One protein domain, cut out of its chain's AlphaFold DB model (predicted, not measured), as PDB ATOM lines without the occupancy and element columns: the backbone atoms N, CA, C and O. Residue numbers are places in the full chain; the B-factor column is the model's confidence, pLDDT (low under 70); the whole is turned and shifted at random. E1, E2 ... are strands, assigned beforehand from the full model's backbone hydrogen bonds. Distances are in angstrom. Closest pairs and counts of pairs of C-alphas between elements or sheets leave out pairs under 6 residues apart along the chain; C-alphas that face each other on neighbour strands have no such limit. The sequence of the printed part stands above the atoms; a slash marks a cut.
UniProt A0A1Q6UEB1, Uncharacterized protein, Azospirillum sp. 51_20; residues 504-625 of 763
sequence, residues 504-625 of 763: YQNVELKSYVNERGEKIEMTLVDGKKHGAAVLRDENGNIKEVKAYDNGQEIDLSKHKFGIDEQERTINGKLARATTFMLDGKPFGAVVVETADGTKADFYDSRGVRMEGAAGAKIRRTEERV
ATOM      1  N   TYR A 504     224.415  30.763 -79.041       69.94
ATOM      2  CA  TYR A 504     224.535  29.582 -78.187       69.94
ATOM      3  C   TYR A 504     225.435  28.529 -78.835       69.94
ATOM      4  O   TYR A 504     225.426  28.353 -80.057       69.94
ATOM      5  N   GLN A 505     226.196  27.796 -78.025       71.19
ATOM      6  CA  GLN A 505     227.005  26.665 -78.491       71.19
ATOM      7  C   GLN A 505     226.292  25.331 -78.268       71.19
ATOM      8  O   GLN A 505     226.376  24.432 -79.102       71.19
ATOM      9  N   ASN A 506     225.564  25.187 -77.161       68.44
ATOM     10  CA  ASN A 506     224.853  23.963 -76.815       68.44
ATOM     11  C   ASN A 506     223.490  24.277 -76.203       68.44
ATOM     12  O   ASN A 506     223.378  25.149 -75.347       68.44
ATOM     13  N   VAL A 507     222.466  23.516 -76.585       69.94
ATOM     14  CA  VAL A 507     221.154  23.561 -75.932       69.94
ATOM     15  C   VAL A 507     220.717  22.161 -75.533       69.94
ATOM     16  O   VAL A 507     220.855  21.219 -76.311       69.94
ATOM     17  N   GLU A 508     220.184  22.021 -74.328       72.44
ATOM     18  CA  GLU A 508     219.639  20.775 -73.803       72.44
ATOM     19  C   GLU A 508     218.195  20.982 -73.336       72.44
ATOM     20  O   GLU A 508     217.910  21.809 -72.474       72.44
ATOM     21  N   LEU A 509     217.275  20.216 -73.917       71.81
ATOM     22  CA  LEU A 509     215.897  20.074 -73.464       71.81
ATOM     23  C   LEU A 509     215.844  18.888 -72.498       71.81
ATOM     24  O   LEU A 509     215.813  17.740 -72.941       71.81
ATOM     25  N   LYS A 510     215.879  19.154 -71.193       74.19
ATOM     26  CA  LYS A 510     215.896  18.116 -70.161       74.19
ATOM     27  C   LYS A 510     214.499  17.903 -69.571       74.19
ATOM     28  O   LYS A 510     213.870  18.858 -69.120       74.19
ATOM     29  N   SER A 511     214.036  16.658 -69.536       71.94
ATOM     30  CA  SER A 511     212.873  16.206 -68.771       71.94
ATOM     31  C   SER A 511     213.300  15.257 -67.649       71.94
ATOM     32  O   SER A 511     214.186  14.425 -67.826       71.94
ATOM     33  N   TYR A 512     212.685  15.389 -66.478       72.00
ATOM     34  CA  TYR A 512     212.874  14.501 -65.332       72.00
ATOM     35  C   TYR A 512     211.515  14.008 -64.846       72.00
ATOM     36  O   TYR A 512     210.647  14.828 -64.558       72.00
ATOM     37  N   VAL A 513     211.327  12.697 -64.746       69.75
ATOM     38  CA  VAL A 513     210.110  12.061 -64.236       69.75
ATOM     39  C   VAL A 513     210.428  11.411 -62.896       69.75
ATOM     40  O   VAL A 513     211.252  10.496 -62.821       69.75
ATOM     41  N   ASN A 514     209.779  11.887 -61.837       69.69
ATOM     42  CA  ASN A 514     209.984  11.361 -60.490       69.69
ATOM     43  C   ASN A 514     209.152  10.090 -60.224       69.69
ATOM     44  O   ASN A 514     208.312   9.687 -61.028       69.69
ATOM     45  N   GLU A 515     209.349   9.476 -59.053       65.12
ATOM     46  CA  GLU A 515     208.651   8.246 -58.630       65.12
ATOM     47  C   GLU A 515     207.117   8.372 -58.575       65.12
ATOM     48  O   GLU A 515     206.411   7.367 -58.583       65.12
ATOM     49  N   ARG A 516     206.592   9.600 -58.501       60.97
ATOM     50  CA  ARG A 516     205.152   9.902 -58.466       60.97
ATOM     51  C   ARG A 516     204.576  10.160 -59.860       60.97
ATOM     52  O   ARG A 516     203.441  10.606 -59.963       60.97
ATOM     53  N   GLY A 517     205.362   9.945 -60.916       61.56
ATOM     54  CA  GLY A 517     204.976  10.246 -62.293       61.56
ATOM     55  C   GLY A 517     204.964  11.741 -62.623       61.56
ATOM     56  O   GLY A 517     204.519  12.115 -63.704       61.56
ATOM     57  N   GLU A 518     205.450  12.607 -61.728       68.94
ATOM     58  CA  GLU A 518     205.509  14.047 -61.977       68.94
ATOM     59  C   GLU A 518     206.699  14.360 -62.886       68.94
ATOM     60  O   GLU A 518     207.822  13.908 -62.639       68.94
ATOM     61  N   LYS A 519     206.451  15.150 -63.931       73.62
ATOM     62  CA  LYS A 519     207.425  15.476 -64.973       73.62
ATOM     63  C   LYS A 519     207.875  16.926 -64.855       73.62
ATOM     64  O   LYS A 519     207.060  17.837 -64.949       73.62
ATOM     65  N   ILE A 520     209.172  17.149 -64.694       77.06
ATOM     66  CA  ILE A 520     209.809  18.465 -64.760       77.06
ATOM     67  C   ILE A 520     210.444  18.622 -66.135       77.06
ATOM     68  O   ILE A 520     211.309  17.833 -66.494       77.06
ATOM     69  N   GLU A 521     210.060  19.646 -66.886       78.06
ATOM     70  CA  GLU A 521     210.637  19.986 -68.192       78.06
ATOM     71  C   GLU A 521     211.416  21.296 -68.079       78.06
ATOM     72  O   GLU A 521     210.909  22.263 -67.518       78.06
ATOM     73  N   MET A 522     212.651  21.340 -68.580       81.50
ATOM     74  CA  MET A 522     213.546  22.491 -68.451       81.50
ATOM     75  C   MET A 522     214.486  22.606 -69.651       81.50
ATOM     76  O   MET A 522     214.999  21.613 -70.160       81.50
ATOM     77  N   THR A 523     214.773  23.835 -70.076       81.19
ATOM     78  CA  THR A 523     215.777  24.113 -71.108       81.19
ATOM     79  C   THR A 523     217.070  24.642 -70.484       81.19
ATOM     80  O   THR A 523     217.055  25.497 -69.595       81.19
ATOM     81  N   LEU A 524     218.208  24.124 -70.944       76.06
ATOM     82  CA  LEU A 524     219.539  24.621 -70.617       76.06
ATOM     83  C   LEU A 524     220.206  25.148 -71.882       76.06
ATOM     84  O   LEU A 524     220.367  24.405 -72.845       76.06
ATOM     85  N   VAL A 525     220.638  26.404 -71.868       76.56
ATOM     86  CA  VAL A 525     221.453  27.007 -72.928       76.56
ATOM     87  C   VAL A 525     222.859  27.203 -72.374       76.56
ATOM     88  O   VAL A 525     223.033  27.794 -71.309       76.56
ATOM     89  N   ASP A 526     223.858  26.631 -73.044       78.81
ATOM     90  CA  ASP A 526     225.269  26.611 -72.633       78.81
ATOM     91  C   ASP A 526     225.475  26.164 -71.173       78.81
ATOM     92  O   ASP A 526     226.286  26.708 -70.424       78.81
ATOM     93  N   GLY A 527     224.697  25.157 -70.755       76.06
ATOM     94  CA  GLY A 527     224.745  24.578 -69.408       76.06
ATOM     95  C   GLY A 527     224.022  25.390 -68.327       76.06
ATOM     96  O   GLY A 527     224.042  25.003 -67.160       76.06
ATOM     97  N   LYS A 528     223.360  26.494 -68.686       84.75
ATOM     98  CA  LYS A 528     222.619  27.354 -67.755       84.75
ATOM     99  C   LYS A 528     221.121  27.269 -68.011       84.75
ATOM    100  O   LYS A 528     220.693  27.253 -69.161       84.75
ATOM    101  N   LYS A 529     220.316  27.251 -66.943       87.44
ATOM    102  CA  LYS A 529     218.847  27.253 -67.054       87.44
ATOM    103  C   LYS A 529     218.387  28.476 -67.844       87.44
ATOM    104  O   LYS A 529     218.772  29.597 -67.514       87.44
ATOM    105  N   HIS A 530     217.580  28.270 -68.868       86.00
ATOM    106  CA  HIS A 530     217.071  29.347 -69.704       86.00
ATOM    107  C   HIS A 530     215.673  28.979 -70.205       86.00
ATOM    108  O   HIS A 530     215.439  27.833 -70.565       86.00
ATOM    109  N   GLY A 531     214.738  29.923 -70.224       85.81
ATOM    110  CA  GLY A 531     213.333  29.654 -70.499       85.81
ATOM    111  C   GLY A 531     212.558  29.158 -69.277       85.81
ATOM    112  O   GLY A 531     212.916  29.425 -68.128       85.81
ATOM    113  N   ALA A 532     211.461  28.450 -69.532       79.56
ATOM    114  CA  ALA A 532     210.575  27.945 -68.493       79.56
ATOM    115  C   ALA A 532     211.013  26.564 -67.981       79.56
ATOM    116  O   ALA A 532     211.352  25.675 -68.761       79.56
ATOM    117  N   ALA A 533     210.961  26.388 -66.664       83.44
ATOM    118  CA  ALA A 533     210.983  25.106 -65.987       83.44
ATOM    119  C   ALA A 533     209.560  24.799 -65.503       83.44
ATOM    120  O   ALA A 533     209.024  25.533 -64.669       83.44
ATOM    121  N   VAL A 534     208.946  23.746 -66.038       79.69
ATOM    122  CA  VAL A 534     207.541  23.399 -65.787       79.69
ATOM    123  C   VAL A 534     207.471  22.070 -65.056       79.69
ATOM    124  O   VAL A 534     207.967  21.071 -65.565       79.69
ATOM    125  N   LEU A 535     206.834  22.052 -63.886       75.88
ATOM    126  CA  LEU A 535     206.479  20.831 -63.167       75.88
ATOM    127  C   LEU A 535     205.036  20.454 -63.511       75.88
ATOM    128  O   LEU A 535     204.110  21.225 -63.245       75.88
ATOM    129  N   ARG A 536     204.848  19.255 -64.057       77.81
ATOM    130  CA  ARG A 536     203.549  18.646 -64.346       77.81
ATOM    131  C   ARG A 536     203.300  17.454 -63.437       77.81
ATOM    132  O   ARG A 536     204.233  16.730 -63.099       77.81
ATOM    133  N   ASP A 537     202.052  17.255 -63.051       71.88
ATOM    134  CA  ASP A 537     201.624  16.039 -62.368       71.88
ATOM    135  C   ASP A 537     201.492  14.846 -63.332       71.88
ATOM    136  O   ASP A 537     201.678  14.979 -64.543       71.88
ATOM    137  N   GLU A 538     201.162  13.675 -62.786       67.50
ATOM    138  CA  GLU A 538     200.953  12.428 -63.539       67.50
ATOM    139  C   GLU A 538     199.845  12.516 -64.609       67.50
ATOM    140  O   GLU A 538     199.857  11.757 -65.576       67.50
ATOM    141  N   ASN A 539     198.915  13.469 -64.472       66.06
ATOM    142  CA  ASN A 539     197.821  13.711 -65.415       66.06
ATOM    143  C   ASN A 539     198.175  14.792 -66.455       66.06
ATOM    144  O   ASN A 539     197.355  15.118 -67.313       66.06
ATOM    145  N   GLY A 540     199.384  15.358 -66.389       61.56
ATOM    146  CA  GLY A 540     199.864  16.413 -67.280       61.56
ATOM    147  C   GLY A 540     199.464  17.837 -66.873       61.56
ATOM    148  O   GLY A 540     199.811  18.782 -67.594       61.56
ATOM    149  N   ASN A 541     198.791  18.023 -65.730       71.62
ATOM    150  CA  ASN A 541     198.427  19.346 -65.224       71.62
ATOM    151  C   ASN A 541     199.652  20.050 -64.647       71.62
ATOM    152  O   ASN A 541     200.476  19.448 -63.962       71.62
ATOM    153  N   ILE A 542     199.753  21.355 -64.876       71.81
ATOM    154  CA  ILE A 542     200.875  22.161 -64.397       71.81
ATOM    155  C   ILE A 542     200.701  22.450 -62.901       71.81
ATOM    156  O   ILE A 542     199.712  23.060 -62.496       71.81
ATOM    157  N   LYS A 543     201.682  22.045 -62.090       72.06
ATOM    158  CA  LYS A 543     201.758  22.338 -60.650       72.06
ATOM    159  C   LYS A 543     202.571  23.590 -60.350       72.06
ATOM    160  O   LYS A 543     202.209  24.354 -59.463       72.06
ATOM    161  N   GLU A 544     203.672  23.787 -61.068       77.38
ATOM    162  CA  GLU A 544     204.592  24.897 -60.825       77.38
ATOM    163  C   GLU A 544     205.289  25.314 -62.122       77.38
ATOM    164  O   GLU A 544     205.604  24.475 -62.969       77.38
ATOM    165  N   VAL A 545     205.548  26.615 -62.264       80.25
ATOM    166  CA  VAL A 545     206.359  27.174 -63.346       80.25
ATOM    167  C   VAL A 545     207.375  28.143 -62.761       80.25
ATOM    168  O   VAL A 545     207.013  29.045 -62.007       80.25
ATOM    169  N   LYS A 546     208.639  27.988 -63.156       84.31
ATOM    170  CA  LYS A 546     209.710  28.958 -62.897       84.31
ATOM    171  C   LYS A 546     210.330  29.403 -64.209       84.31
ATOM    172  O   LYS A 546     210.439  28.610 -65.136       84.31
ATOM    173  N   ALA A 547     210.749  30.657 -64.294       83.06
ATOM    174  CA  ALA A 547     211.389  31.210 -65.481       83.06
ATOM    175  C   ALA A 547     212.846  31.556 -65.176       83.06
ATOM    176  O   ALA A 547     213.143  32.093 -64.112       83.06
ATOM    177  N   TYR A 548     213.745  31.264 -66.111       87.00
ATOM    178  CA  TYR A 548     215.172  31.537 -65.977       87.00
ATOM    179  C   TYR A 548     215.711  32.214 -67.231       87.00
ATOM    180  O   TYR A 548     215.385  31.798 -68.337       87.00
ATOM    181  N   ASP A 549     216.592  33.198 -67.091       83.44
ATOM    182  CA  ASP A 549     217.380  33.727 -68.202       83.44
ATOM    183  C   ASP A 549     218.871  33.550 -67.916       83.44
ATOM    184  O   ASP A 549     219.426  34.160 -67.000       83.44
ATOM    185  N   ASN A 550     219.523  32.664 -68.677       80.62
ATOM    186  CA  ASN A 550     220.966  32.431 -68.604       80.62
ATOM    187  C   ASN A 550     221.451  32.121 -67.169       80.62
ATOM    188  O   ASN A 550     222.496  32.592 -66.715       80.62
ATOM    189  N   GLY A 551     220.666  31.321 -66.446       79.00
ATOM    190  CA  GLY A 551     220.923  30.870 -65.080       79.00
ATOM    191  C   GLY A 551     220.334  31.752 -63.978       79.00
ATOM    192  O   GLY A 551     220.334  31.318 -62.829       79.00
ATOM    193  N   GLN A 552     219.814  32.942 -64.292       83.44
ATOM    194  CA  GLN A 552     219.171  33.820 -63.310       83.44
ATOM    195  C   GLN A 552     217.660  33.595 -63.284       83.44
ATOM    196  O   GLN A 552     217.029  33.563 -64.335       83.44
ATOM    197  N   GLU A 553     217.078  33.429 -62.096       86.88
ATOM    198  CA  GLU A 553     215.626  33.281 -61.939       86.88
ATOM    199  C   GLU A 553     214.918  34.616 -62.201       86.88
ATOM    200  O   GLU A 553     215.308  35.654 -61.663       86.88
ATOM    201  N   ILE A 554     213.878  34.586 -63.034       80.00
ATOM    202  CA  ILE A 554     213.029  35.739 -63.323       80.00
ATOM    203  C   ILE A 554     211.899  35.771 -62.298       80.00
ATOM    204  O   ILE A 554     211.135  34.816 -62.153       80.00
ATOM    205  N   ASP A 555     211.761  36.910 -61.625       81.12
ATOM    206  CA  ASP A 555     210.672  37.181 -60.693       81.12
ATOM    207  C   ASP A 555     209.335  37.340 -61.441       81.12
ATOM    208  O   ASP A 555     208.961  38.430 -61.881       81.12
ATOM    209  N   LEU A 556     208.596  36.236 -61.574       77.69
ATOM    210  CA  LEU A 556     207.314  36.190 -62.281       77.69
ATOM    211  C   LEU A 556     206.211  37.045 -61.636       77.69
ATOM    212  O   LEU A 556     205.202  37.294 -62.284       77.69
ATOM    213  N   SER A 557     206.386  37.564 -60.413       72.81
ATOM    214  CA  SER A 557     205.418  38.512 -59.834       72.81
ATOM    215  C   SER A 557     205.352  39.841 -60.601       72.81
ATOM    216  O   SER A 557     204.367  40.574 -60.497       72.81
ATOM    217  N   LYS A 558     206.388  40.139 -61.399       75.56
ATOM    218  CA  LYS A 558     206.532  41.370 -62.190       75.56
ATOM    219  C   LYS A 558     206.296  41.172 -63.687       75.56
ATOM    220  O   LYS A 558     206.313  42.157 -64.422       75.56
ATOM    221  N   HIS A 559     206.060  39.938 -64.130       75.88
ATOM    222  CA  HIS A 559     205.951  39.574 -65.543       75.88
ATOM    223  C   HIS A 559     204.691  38.745 -65.809       75.88
ATOM    224  O   HIS A 559     204.246  37.964 -64.972       75.88
ATOM    225  N   LYS A 560     204.107  38.876 -67.002       76.31
ATOM    226  CA  LYS A 560     203.000  38.017 -67.441       76.31
ATOM    227  C   LYS A 560     203.558  36.780 -68.124       76.31
ATOM    228  O   LYS A 560     204.081  36.872 -69.229       76.31
ATOM    229  N   PHE A 561     203.410  35.627 -67.486       77.44
ATOM    230  CA  PHE A 561     203.807  34.354 -68.073       77.44
ATOM    231  C   PHE A 561     202.608  33.621 -68.687       77.44
ATOM    232  O   PHE A 561     201.528  33.597 -68.098       77.44
ATOM    233  N   GLY A 562     202.793  33.024 -69.863       73.31
ATOM    234  CA  GLY A 562     201.771  32.246 -70.562       73.31
ATOM    235  C   GLY A 562     202.344  30.996 -71.222       73.31
ATOM    236  O   GLY A 562     203.517  30.957 -71.589       73.31
ATOM    237  N   ILE A 563     201.504  29.976 -71.383       76.94
ATOM    238  CA  ILE A 563     201.829  28.736 -72.095       76.94
ATOM    239  C   ILE A 563     200.764  28.538 -73.168       76.94
ATOM    240  O   ILE A 563     199.575  28.525 -72.854       76.94
ATOM    241  N   ASP A 564     201.193  28.416 -74.418       76.12
ATOM    242  CA  ASP A 564     200.339  28.115 -75.563       76.12
ATOM    243  C   ASP A 564     200.699  26.723 -76.095       76.12
ATOM    244  O   ASP A 564     201.797  26.502 -76.615       76.12
ATOM    245  N   GLU A 565     199.780  25.776 -75.918       77.25
ATOM    246  CA  GLU A 565     199.877  24.415 -76.437       77.25
ATOM    247  C   GLU A 565     198.837  24.243 -77.541       77.25
ATOM    248  O   GLU A 565     197.634  24.315 -77.296       77.25
ATOM    249  N   GLN A 566     199.299  24.020 -78.769       75.12
ATOM    250  CA  GLN A 566     198.428  23.864 -79.931       75.12
ATOM    251  C   GLN A 566     198.721  22.557 -80.649       75.12
ATOM    252  O   GLN A 566     199.862  22.289 -81.027       75.12
ATOM    253  N   GLU A 567     197.674  21.793 -80.938       74.94
ATOM    254  CA  GLU A 567     197.731  20.734 -81.937       74.94
ATOM    255  C   GLU A 567     197.386  21.322 -83.306       74.94
ATOM    256  O   GLU A 567     196.346  21.953 -83.494       74.94
ATOM    257  N   ARG A 568     198.293  21.169 -84.270       69.06
ATOM    258  CA  ARG A 568     198.168  21.728 -85.621       69.06
ATOM    259  C   ARG A 568     198.554  20.671 -86.641       69.06
ATOM    260  O   ARG A 568     199.401  19.827 -86.376       69.06
ATOM    261  N   THR A 569     198.003  20.739 -87.843       63.66
ATOM    262  CA  THR A 569     198.462  19.888 -88.948       63.66
ATOM    263  C   THR A 569     199.546  20.620 -89.739       63.66
ATOM    264  O   THR A 569     199.282  21.670 -90.320       63.66
ATOM    265  N   ILE A 570     200.763  20.072 -89.785       57.50
ATOM    266  CA  ILE A 570     201.882  20.608 -90.578       57.50
ATOM    267  C   ILE A 570     202.221  19.573 -91.652       57.50
ATOM    268  O   ILE A 570     202.525  18.426 -91.337       57.50
ATOM    269  N   ASN A 571     202.147  19.958 -92.930       58.09
ATOM    270  CA  ASN A 571     202.397  19.067 -94.077       58.09
ATOM    271  C   ASN A 571     201.581  17.754 -94.044       58.09
ATOM    272  O   ASN A 571     202.092  16.689 -94.379       58.09
ATOM    273  N   GLY A 572     200.317  17.818 -93.610       55.22
ATOM    274  CA  GLY A 572     199.422  16.654 -93.544       55.22
ATOM    275  C   GLY A 572     199.651  15.715 -92.352       55.22
ATOM    276  O   GLY A 572     198.975  14.696 -92.260       55.22
ATOM    277  N   LYS A 573     200.561  16.049 -91.428       63.88
ATOM    278  CA  LYS A 573     200.831  15.277 -90.205       63.88
ATOM    279  C   LYS A 573     200.439  16.075 -88.964       63.88
ATOM    280  O   LYS A 573     200.605  17.296 -88.933       63.88
ATOM    281  N   LEU A 574     199.911  15.387 -87.953       68.12
ATOM    282  CA  LEU A 574     199.595  15.989 -86.659       68.12
ATOM    283  C   LEU A 574     200.896  16.441 -85.980       68.12
ATOM    284  O   LEU A 574     201.865  15.682 -85.918       68.12
ATOM    285  N   ALA A 575     200.914  17.683 -85.513       70.44
ATOM    286  CA  ALA A 575     202.037  18.302 -84.835       70.44
ATOM    287  C   ALA A 575     201.566  18.953 -83.534       70.44
ATOM    288  O   ALA A 575     200.572  19.680 -83.533       70.44
ATOM    289  N   ARG A 576     202.298  18.739 -82.441       70.25
ATOM    290  CA  ARG A 576     202.052  19.410 -81.160       70.25
ATOM    291  C   ARG A 576     203.078  20.520 -80.982       70.25
ATOM    292  O   ARG A 576     204.277  20.263 -81.013       70.25
ATOM    293  N   ALA A 577     202.618  21.755 -80.843       71.06
ATOM    294  CA  ALA A 577     203.465  22.925 -80.662       71.06
ATOM    295  C   ALA A 577     203.284  23.494 -79.253       71.06
ATOM    296  O   ALA A 577     202.169  23.863 -78.888       71.06
ATOM    297  N   THR A 578     204.378  23.615 -78.507       74.75
ATOM    298  CA  THR A 578     204.420  24.209 -77.167       74.75
ATOM    299  C   THR A 578     205.243  25.489 -77.217       74.75
ATOM    300  O   THR A 578     206.416  25.472 -77.597       74.75
ATOM    301  N   THR A 579     204.626  26.606 -76.839       77.19
ATOM    302  CA  THR A 579     205.248  27.936 -76.814       77.19
ATOM    303  C   THR A 579     205.106  28.544 -75.426       77.19
ATOM    304  O   THR A 579     203.996  28.711 -74.923       77.19
ATOM    305  N   PHE A 580     206.227  28.923 -74.820       79.69
ATOM    306  CA  PHE A 580     206.242  29.710 -73.591       79.69
ATOM    307  C   PHE A 580     206.307  31.199 -73.931       79.69
ATOM    308  O   PHE A 580     207.045  31.607 -74.830       79.69
ATOM    309  N   MET A 581     205.528  32.011 -73.219       79.19
ATOM    310  CA  MET A 581     205.455  33.454 -73.415       79.19
ATOM    311  C   MET A 581     205.799  34.205 -72.131       79.19
ATOM    312  O   MET A 581     205.250  33.907 -71.073       79.19
ATOM    313  N   LEU A 582     206.647  35.226 -72.248       79.44
ATOM    314  CA  LEU A 582     206.948  36.199 -71.201       79.44
ATOM    315  C   LEU A 582     206.565  37.593 -71.715       79.44
ATOM    316  O   LEU A 582     207.001  38.012 -72.785       79.44
ATOM    317  N   ASP A 583     205.675  38.276 -70.999       81.06
ATOM    318  CA  ASP A 583     205.093  39.574 -71.370       81.06
ATOM    319  C   ASP A 583     204.515  39.615 -72.796       81.06
ATOM    320  O   ASP A 583     204.606  40.613 -73.512       81.06
ATOM    321  N   GLY A 584     203.900  38.505 -73.217       73.44
ATOM    322  CA  GLY A 584     203.281  38.367 -74.538       73.44
ATOM    323  C   GLY A 584     204.263  38.131 -75.690       73.44
ATOM    324  O   GLY A 584     203.854  38.199 -76.847       73.44
ATOM    325  N   LYS A 585     205.538  37.847 -75.401       82.19
ATOM    326  CA  LYS A 585     206.555  37.483 -76.398       82.19
ATOM    327  C   LYS A 585     207.071  36.058 -76.178       82.19
ATOM    328  O   LYS A 585     207.097  35.626 -75.029       82.19
ATOM    329  N   PRO A 586     207.511  35.339 -77.229       78.75
ATOM    330  CA  PRO A 586     208.120  34.016 -77.082       78.75
ATOM    331  C   PRO A 586     209.344  34.061 -76.169       78.75
ATOM    332  O   PRO A 586     210.149  34.982 -76.279       78.75
ATOM    333  N   PHE A 587     209.490  33.075 -75.293       82.19
ATOM    334  CA  PHE A 587     210.573  33.019 -74.315       82.19
ATOM    335  C   PHE A 587     211.024  31.577 -74.076       82.19
ATOM    336  O   PHE A 587     210.195  30.691 -73.890       82.19
ATOM    337  N   GLY A 588     212.333  31.318 -74.050       82.38
ATOM    338  CA  GLY A 588     212.864  29.965 -73.906       82.38
ATOM    339  C   GLY A 588     212.657  29.109 -75.155       82.38
ATOM    340  O   GLY A 588     212.727  29.612 -76.276       82.38
ATOM    341  N   ALA A 589     212.440  27.805 -74.963       76.56
ATOM    342  CA  ALA A 589     212.244  26.864 -76.061       76.56
ATOM    343  C   ALA A 589     210.809  26.900 -76.607       76.56
ATOM    344  O   ALA A 589     209.845  26.653 -75.885       76.56
ATOM    345  N   VAL A 590     210.683  27.127 -77.910       74.81
ATOM    346  CA  VAL A 590     209.459  26.909 -78.684       74.81
ATOM    347  C   VAL A 590     209.614  25.588 -79.410       74.81
ATOM    348  O   VAL A 590     210.438  25.477 -80.317       74.81
ATOM    349  N   VAL A 591     208.853  24.579 -78.994       71.44
ATOM    350  CA  VAL A 591     209.027  23.194 -79.438       71.44
ATOM    351  C   VAL A 591     207.857  22.779 -80.314       71.44
ATOM    352  O   VAL A 591     206.703  22.969 -79.947       71.44
ATOM    353  N   VAL A 592     208.153  22.186 -81.468       68.94
ATOM    354  CA  VAL A 592     207.170  21.590 -82.372       68.94
ATOM    355  C   VAL A 592     207.514  20.121 -82.559       68.94
ATOM    356  O   VAL A 592     208.532  19.771 -83.154       68.94
ATOM    357  N   GLU A 593     206.657  19.255 -82.047       64.81
ATOM    358  CA  GLU A 593     206.772  17.809 -82.159       64.81
ATOM    359  C   GLU A 593     205.943  17.316 -83.339       64.81
ATOM    360  O   GLU A 593     204.762  17.630 -83.461       64.81
ATOM    361  N   THR A 594     206.569  16.540 -84.215       66.38
ATOM    362  CA  THR A 594     205.919  15.856 -85.337       66.38
ATOM    363  C   THR A 594     206.306  14.383 -85.313       66.38
ATOM    364  O   THR A 594     207.305  14.018 -84.695       66.38
ATOM    365  N   ALA A 595     205.578  13.538 -86.047       54.94
ATOM    366  CA  ALA A 595     205.943  12.127 -86.214       54.94
ATOM    367  C   ALA A 595     207.357  11.918 -86.808       54.94
ATOM    368  O   ALA A 595     207.957  10.870 -86.597       54.94
ATOM    369  N   ASP A 596     207.898  12.917 -87.517       51.28
ATOM    370  CA  ASP A 596     209.222  12.860 -88.153       51.28
ATOM    371  C   ASP A 596     210.348  13.407 -87.254       51.28
ATOM    372  O   ASP A 596     211.514  13.414 -87.650       51.28
ATOM    373  N   GLY A 597     210.008  13.899 -86.058       53.50
ATOM    374  CA  GLY A 597     210.958  14.442 -85.094       53.50
ATOM    375  C   GLY A 597     210.516  15.760 -84.458       53.50
ATOM    376  O   GLY A 597     209.469  16.334 -84.771       53.50
ATOM    377  N   THR A 598     211.352  16.244 -83.543       57.31
ATOM    378  CA  THR A 598     211.140  17.475 -82.776       57.31
ATOM    379  C   THR A 598     211.954  18.626 -83.366       57.31
ATOM    380  O   THR A 598     213.155  18.491 -83.588       57.31
ATOM    381  N   LYS A 599     211.317  19.779 -83.586       66.25
ATOM    382  CA  LYS A 599     211.973  21.049 -83.928       66.25
ATOM    383  C   LYS A 599     211.896  21.996 -82.738       66.25
ATOM    384  O   LYS A 599     210.876  22.018 -82.060       66.25
ATOM    385  N   ALA A 600     212.946  22.775 -82.498       69.44
ATOM    386  CA  ALA A 600     212.963  23.757 -81.421       69.44
ATOM    387  C   ALA A 600     213.647  25.059 -81.852       69.44
ATOM    388  O   ALA A 600     214.708  25.016 -82.475       69.44
ATOM    389  N   ASP A 601     213.044  26.189 -81.484       76.12
ATOM    390  CA  ASP A 601     213.630  27.529 -81.562       76.12
ATOM    391  C   ASP A 601     213.805  28.105 -80.153       76.12
ATOM    392  O   ASP A 601     213.026  27.785 -79.258       76.12
ATOM    393  N   PHE A 602     214.803  28.968 -79.946       78.06
ATOM    394  CA  PHE A 602     215.136  29.517 -78.626       78.06
ATOM    395  C   PHE A 602     215.077  31.044 -78.623       78.06
ATOM    396  O   PHE A 602     215.556  31.682 -79.564       78.06
ATOM    397  N   TYR A 603     214.498  31.623 -77.571       79.75
ATOM    398  CA  TYR A 603     214.273  33.064 -77.438       79.75
ATOM    399  C   TYR A 603     214.727  33.579 -76.075       79.75
ATOM    400  O   TYR A 603     214.421  32.967 -75.055       79.75
ATOM    401  N   ASP A 604     215.387  34.738 -76.063       80.00
ATOM    402  CA  ASP A 604     215.784  35.416 -74.829       80.00
ATOM    403  C   ASP A 604     214.595  36.073 -74.099       80.00
ATOM    404  O   ASP A 604     213.477  36.142 -74.616       80.00
ATOM    405  N   SER A 605     214.829  36.605 -72.894       79.62
ATOM    406  CA  SER A 605     213.806  37.292 -72.079       79.62
ATOM    407  C   SER A 605     213.173  38.524 -72.742       79.62
ATOM    408  O   SER A 605     212.129  39.001 -72.298       79.62
ATOM    409  N   ARG A 606     213.760  39.044 -73.828       78.38
ATOM    410  CA  ARG A 606     213.241  40.190 -74.596       78.38
ATOM    411  C   ARG A 606     212.384  39.751 -75.784       78.38
ATOM    412  O   ARG A 606     211.814  40.616 -76.467       78.38
ATOM    413  N   GLY A 607     212.287  38.443 -76.026       72.88
ATOM    414  CA  GLY A 607     211.624  37.836 -77.173       72.88
ATOM    415  C   GLY A 607     212.460  37.851 -78.447       72.88
ATOM    416  O   GLY A 607     211.904  37.771 -79.542       72.88
ATOM    417  N   VAL A 608     213.782  38.000 -78.333       75.00
ATOM    418  CA  VAL A 608     214.699  37.963 -79.474       75.00
ATOM    419  C   VAL A 608     215.156  36.526 -79.686       75.00
ATOM    420  O   VAL A 608     215.632  35.870 -78.760       75.00
ATOM    421  N   ARG A 609     215.017  36.031 -80.921       74.69
ATOM    422  CA  ARG A 609     215.484  34.692 -81.290       74.69
ATOM    423  C   ARG A 609     217.000  34.606 -81.125       74.69
ATOM    424  O   ARG A 609     217.731  35.453 -81.639       74.69
ATOM    425  N   MET A 610     217.459  33.575 -80.432       72.12
ATOM    426  CA  MET A 610     218.874  33.271 -80.268       72.12
ATOM    427  C   MET A 610     219.389  32.514 -81.492       72.12
ATOM    428  O   MET A 610     218.694  31.652 -82.037       72.12
ATOM    429  N   GLU A 611     220.611  32.816 -81.921       71.69
ATOM    430  CA  GLU A 611     221.243  32.123 -83.046       71.69
ATOM    431  C   GLU A 611     222.201  31.043 -82.540       71.69
ATOM    432  O   GLU A 611     222.930  31.244 -81.573       71.69
ATOM    433  N   GLY A 612     222.231  29.885 -83.195       63.31
ATOM    434  CA  GLY A 612     223.252  28.879 -82.915       63.31
ATOM    435  C   GLY A 612     224.590  29.287 -83.527       63.31
ATOM    436  O   GLY A 612     224.647  29.671 -84.696       63.31
ATOM    437  N   ALA A 613     225.679  29.168 -82.768       59.56
ATOM    438  CA  ALA A 613     227.026  29.244 -83.320       59.56
ATOM    439  C   ALA A 613     227.254  28.126 -84.359       59.56
ATOM    440  O   ALA A 613     226.570  27.099 -84.366       59.56
ATOM    441  N   ALA A 614     228.242  28.293 -85.242       51.81
ATOM    442  CA  ALA A 614     228.605  27.244 -86.193       51.81
ATOM    443  C   ALA A 614     228.965  25.944 -85.444       51.81
ATOM    444  O   ALA A 614     229.866  25.934 -84.608       51.81
ATOM    445  N   GLY A 615     228.248  24.854 -85.737       51.22
ATOM    446  CA  GLY A 615     228.409  23.572 -85.042       51.22
ATOM    447  C   GLY A 615     227.627  23.436 -83.730       51.22
ATOM    448  O   GLY A 615     227.872  22.476 -82.997       51.22
ATOM    449  N   ALA A 616     226.697  24.351 -83.430       50.84
ATOM    450  CA  ALA A 616     225.879  24.277 -82.225       50.84
ATOM    451  C   ALA A 616     225.073  22.972 -82.149       50.84
ATOM    452  O   ALA A 616     224.480  22.528 -83.136       50.84
ATOM    453  N   LYS A 617     225.046  22.355 -80.964       57.81
ATOM    454  CA  LYS A 617     224.382  21.063 -80.736       57.81
ATOM    455  C   LYS A 617     223.121  21.254 -79.897       57.81
ATOM    456  O   LYS A 617     223.169  21.883 -78.846       57.81
ATOM    457  N   ILE A 618     222.012  20.665 -80.337       64.50
ATOM    458  CA  ILE A 618     220.764  20.588 -79.569       64.50
ATOM    459  C   ILE A 618     220.592  19.137 -79.111       64.50
ATOM    460  O   ILE A 618     220.740  18.214 -79.912       64.50
ATOM    461  N   ARG A 619     220.318  18.930 -77.825       59.19
ATOM    462  CA  ARG A 619     220.086  17.622 -77.201       59.19
ATOM    463  C   ARG A 619     218.730  17.603 -76.506       59.19
ATOM    464  O   ARG A 619     218.271  18.634 -76.021       59.19
ATOM    465  N   ARG A 620     218.121  16.424 -76.427       62.03
ATOM    466  CA  ARG A 620     216.948  16.155 -75.596       62.03
ATOM    467  C   ARG A 620     217.293  14.994 -74.675       62.03
ATOM    468  O   ARG A 620     217.783  13.981 -75.163       62.03
ATOM    469  N   THR A 621     217.042  15.155 -73.385       62.16
ATOM    470  CA  THR A 621     217.391  14.175 -72.353       62.16
ATOM    471  C   THR A 621     216.151  13.938 -71.506       62.16
ATOM    472  O   THR A 621     215.606  14.905 -70.987       62.16
ATOM    473  N   GLU A 622     215.705  12.693 -71.358       62.25
ATOM    474  CA  GLU A 622     214.641  12.324 -70.420       62.25
ATOM    475  C   GLU A 622     215.204  11.368 -69.373       62.25
ATOM    476  O   GLU A 622     215.838  10.374 -69.712       62.25
ATOM    477  N   GLU A 623     214.992  11.687 -68.105       65.44
ATOM    478  CA  GLU A 623     215.486  10.925 -66.964       65.44
ATOM    479  C   GLU A 623     214.283  10.426 -66.160       65.44
ATOM    480  O   GLU A 623     213.449  11.229 -65.746       65.44
ATOM    481  N   ARG A 624     214.156   9.109 -65.961       54.56
ATOM    482  CA  ARG A 624     213.018   8.492 -65.263       54.56
ATOM    483  C   ARG A 624     213.508   7.723 -64.045       54.56
ATOM    484  O   ARG A 624     214.434   6.929 -64.159       54.56
ATOM    485  N   VAL A 625     212.866   7.932 -62.897       50.16
ATOM    486  CA  VAL A 625     213.113   7.110 -61.706       50.16
ATOM    487  C   VAL A 625     212.255   5.846 -61.794       50.16
ATOM    488  O   VAL A 625     211.031   5.916 -61.683       50.16
TER     489      VAL A 625
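What this domain is: This is residues 504 to 625 of the 763 residues of an uncharacterized protein of Azospirillum sp. 51_20 (UniProt A0A1Q6UEB1). Two twisted sheets lie face to face as a sandwich, their strands crossed at 73 degrees. The chain lays down E1 to E5 of the six-stranded sheet, then the four-stranded sheet E6 to E9, and returns with the long strand E10 to the first sheet, beside E1. The 122 printed residues hold ten named strands, E1 to E10 in order, and no named helix: all strand. The larger sheet is mixed, in the order E5, E4, E3, E2, E1, E10; the other is antiparallel, in the order E6, E7, E8, E9. The whole is compact and rounded, with a radius of gyration of the C-alphas of 14.3 A and spans of 34 by 30 by 28 A.

Where its parts are: Find C-alpha 504 at (224.535, 29.582, -78.187); from there E1 runs 26.6 A to residue 513. Go on to E2, residues 519 to 525, E3, residues 531 to 536, E4, residues 542 to 549, and E5, residues 552 to 554. E6, residues 561 to 570, starts at C-alpha 561 at (203.807, 34.354, -68.073), runs 26.4 A and bends by 55 degrees at residue 567. Next come E7, residues 573 to 582, 28.9 A long, E8, residues 588 to 594, and E9, residues 597 to 603. E10, residues 611 to 624, bends by 112 degrees at residue 614 and ends at C-alpha 624 at (213.018, 8.492, -65.263), 30.7 A from C-alpha 611.

How they stand to each other: E1 to E5 form a meander, each strand the antiparallel neighbour of the one before; look for N 510 and O 522, 2.8 A, between E1 and E2, N 521 and O 534, 2.9 A, between E2 and E3, N 533 and O 546, 2.7 A, between E3 and E4, and N 554 and O 547, 2.8 A, between E4 and E5. E10 is parallel to E1, with N 509 and O 619 at 2.8 A. E6 to E9 form a second meander, with N 564 and O 579 at 2.9 A, N 578 and O 591 at 2.8 A, and N 590 and O 601 at 2.8 A. Between the sheets, the closest C-alphas of E3 and E8 are those of Gly 531 and Gly 588, 3.5 A apart. E4 and E6 are near each other, with 5 pairs of C-alphas within 10 A.

The domain as a whole: The two C-alphas farthest apart, those of Ser 557 and Gly 572, are 40.6 A apart. The printed part has no cut and no long link. Its mean pLDDT is 72.1; 42 residues are under 70, among them 592 to 600 and 612 to 625.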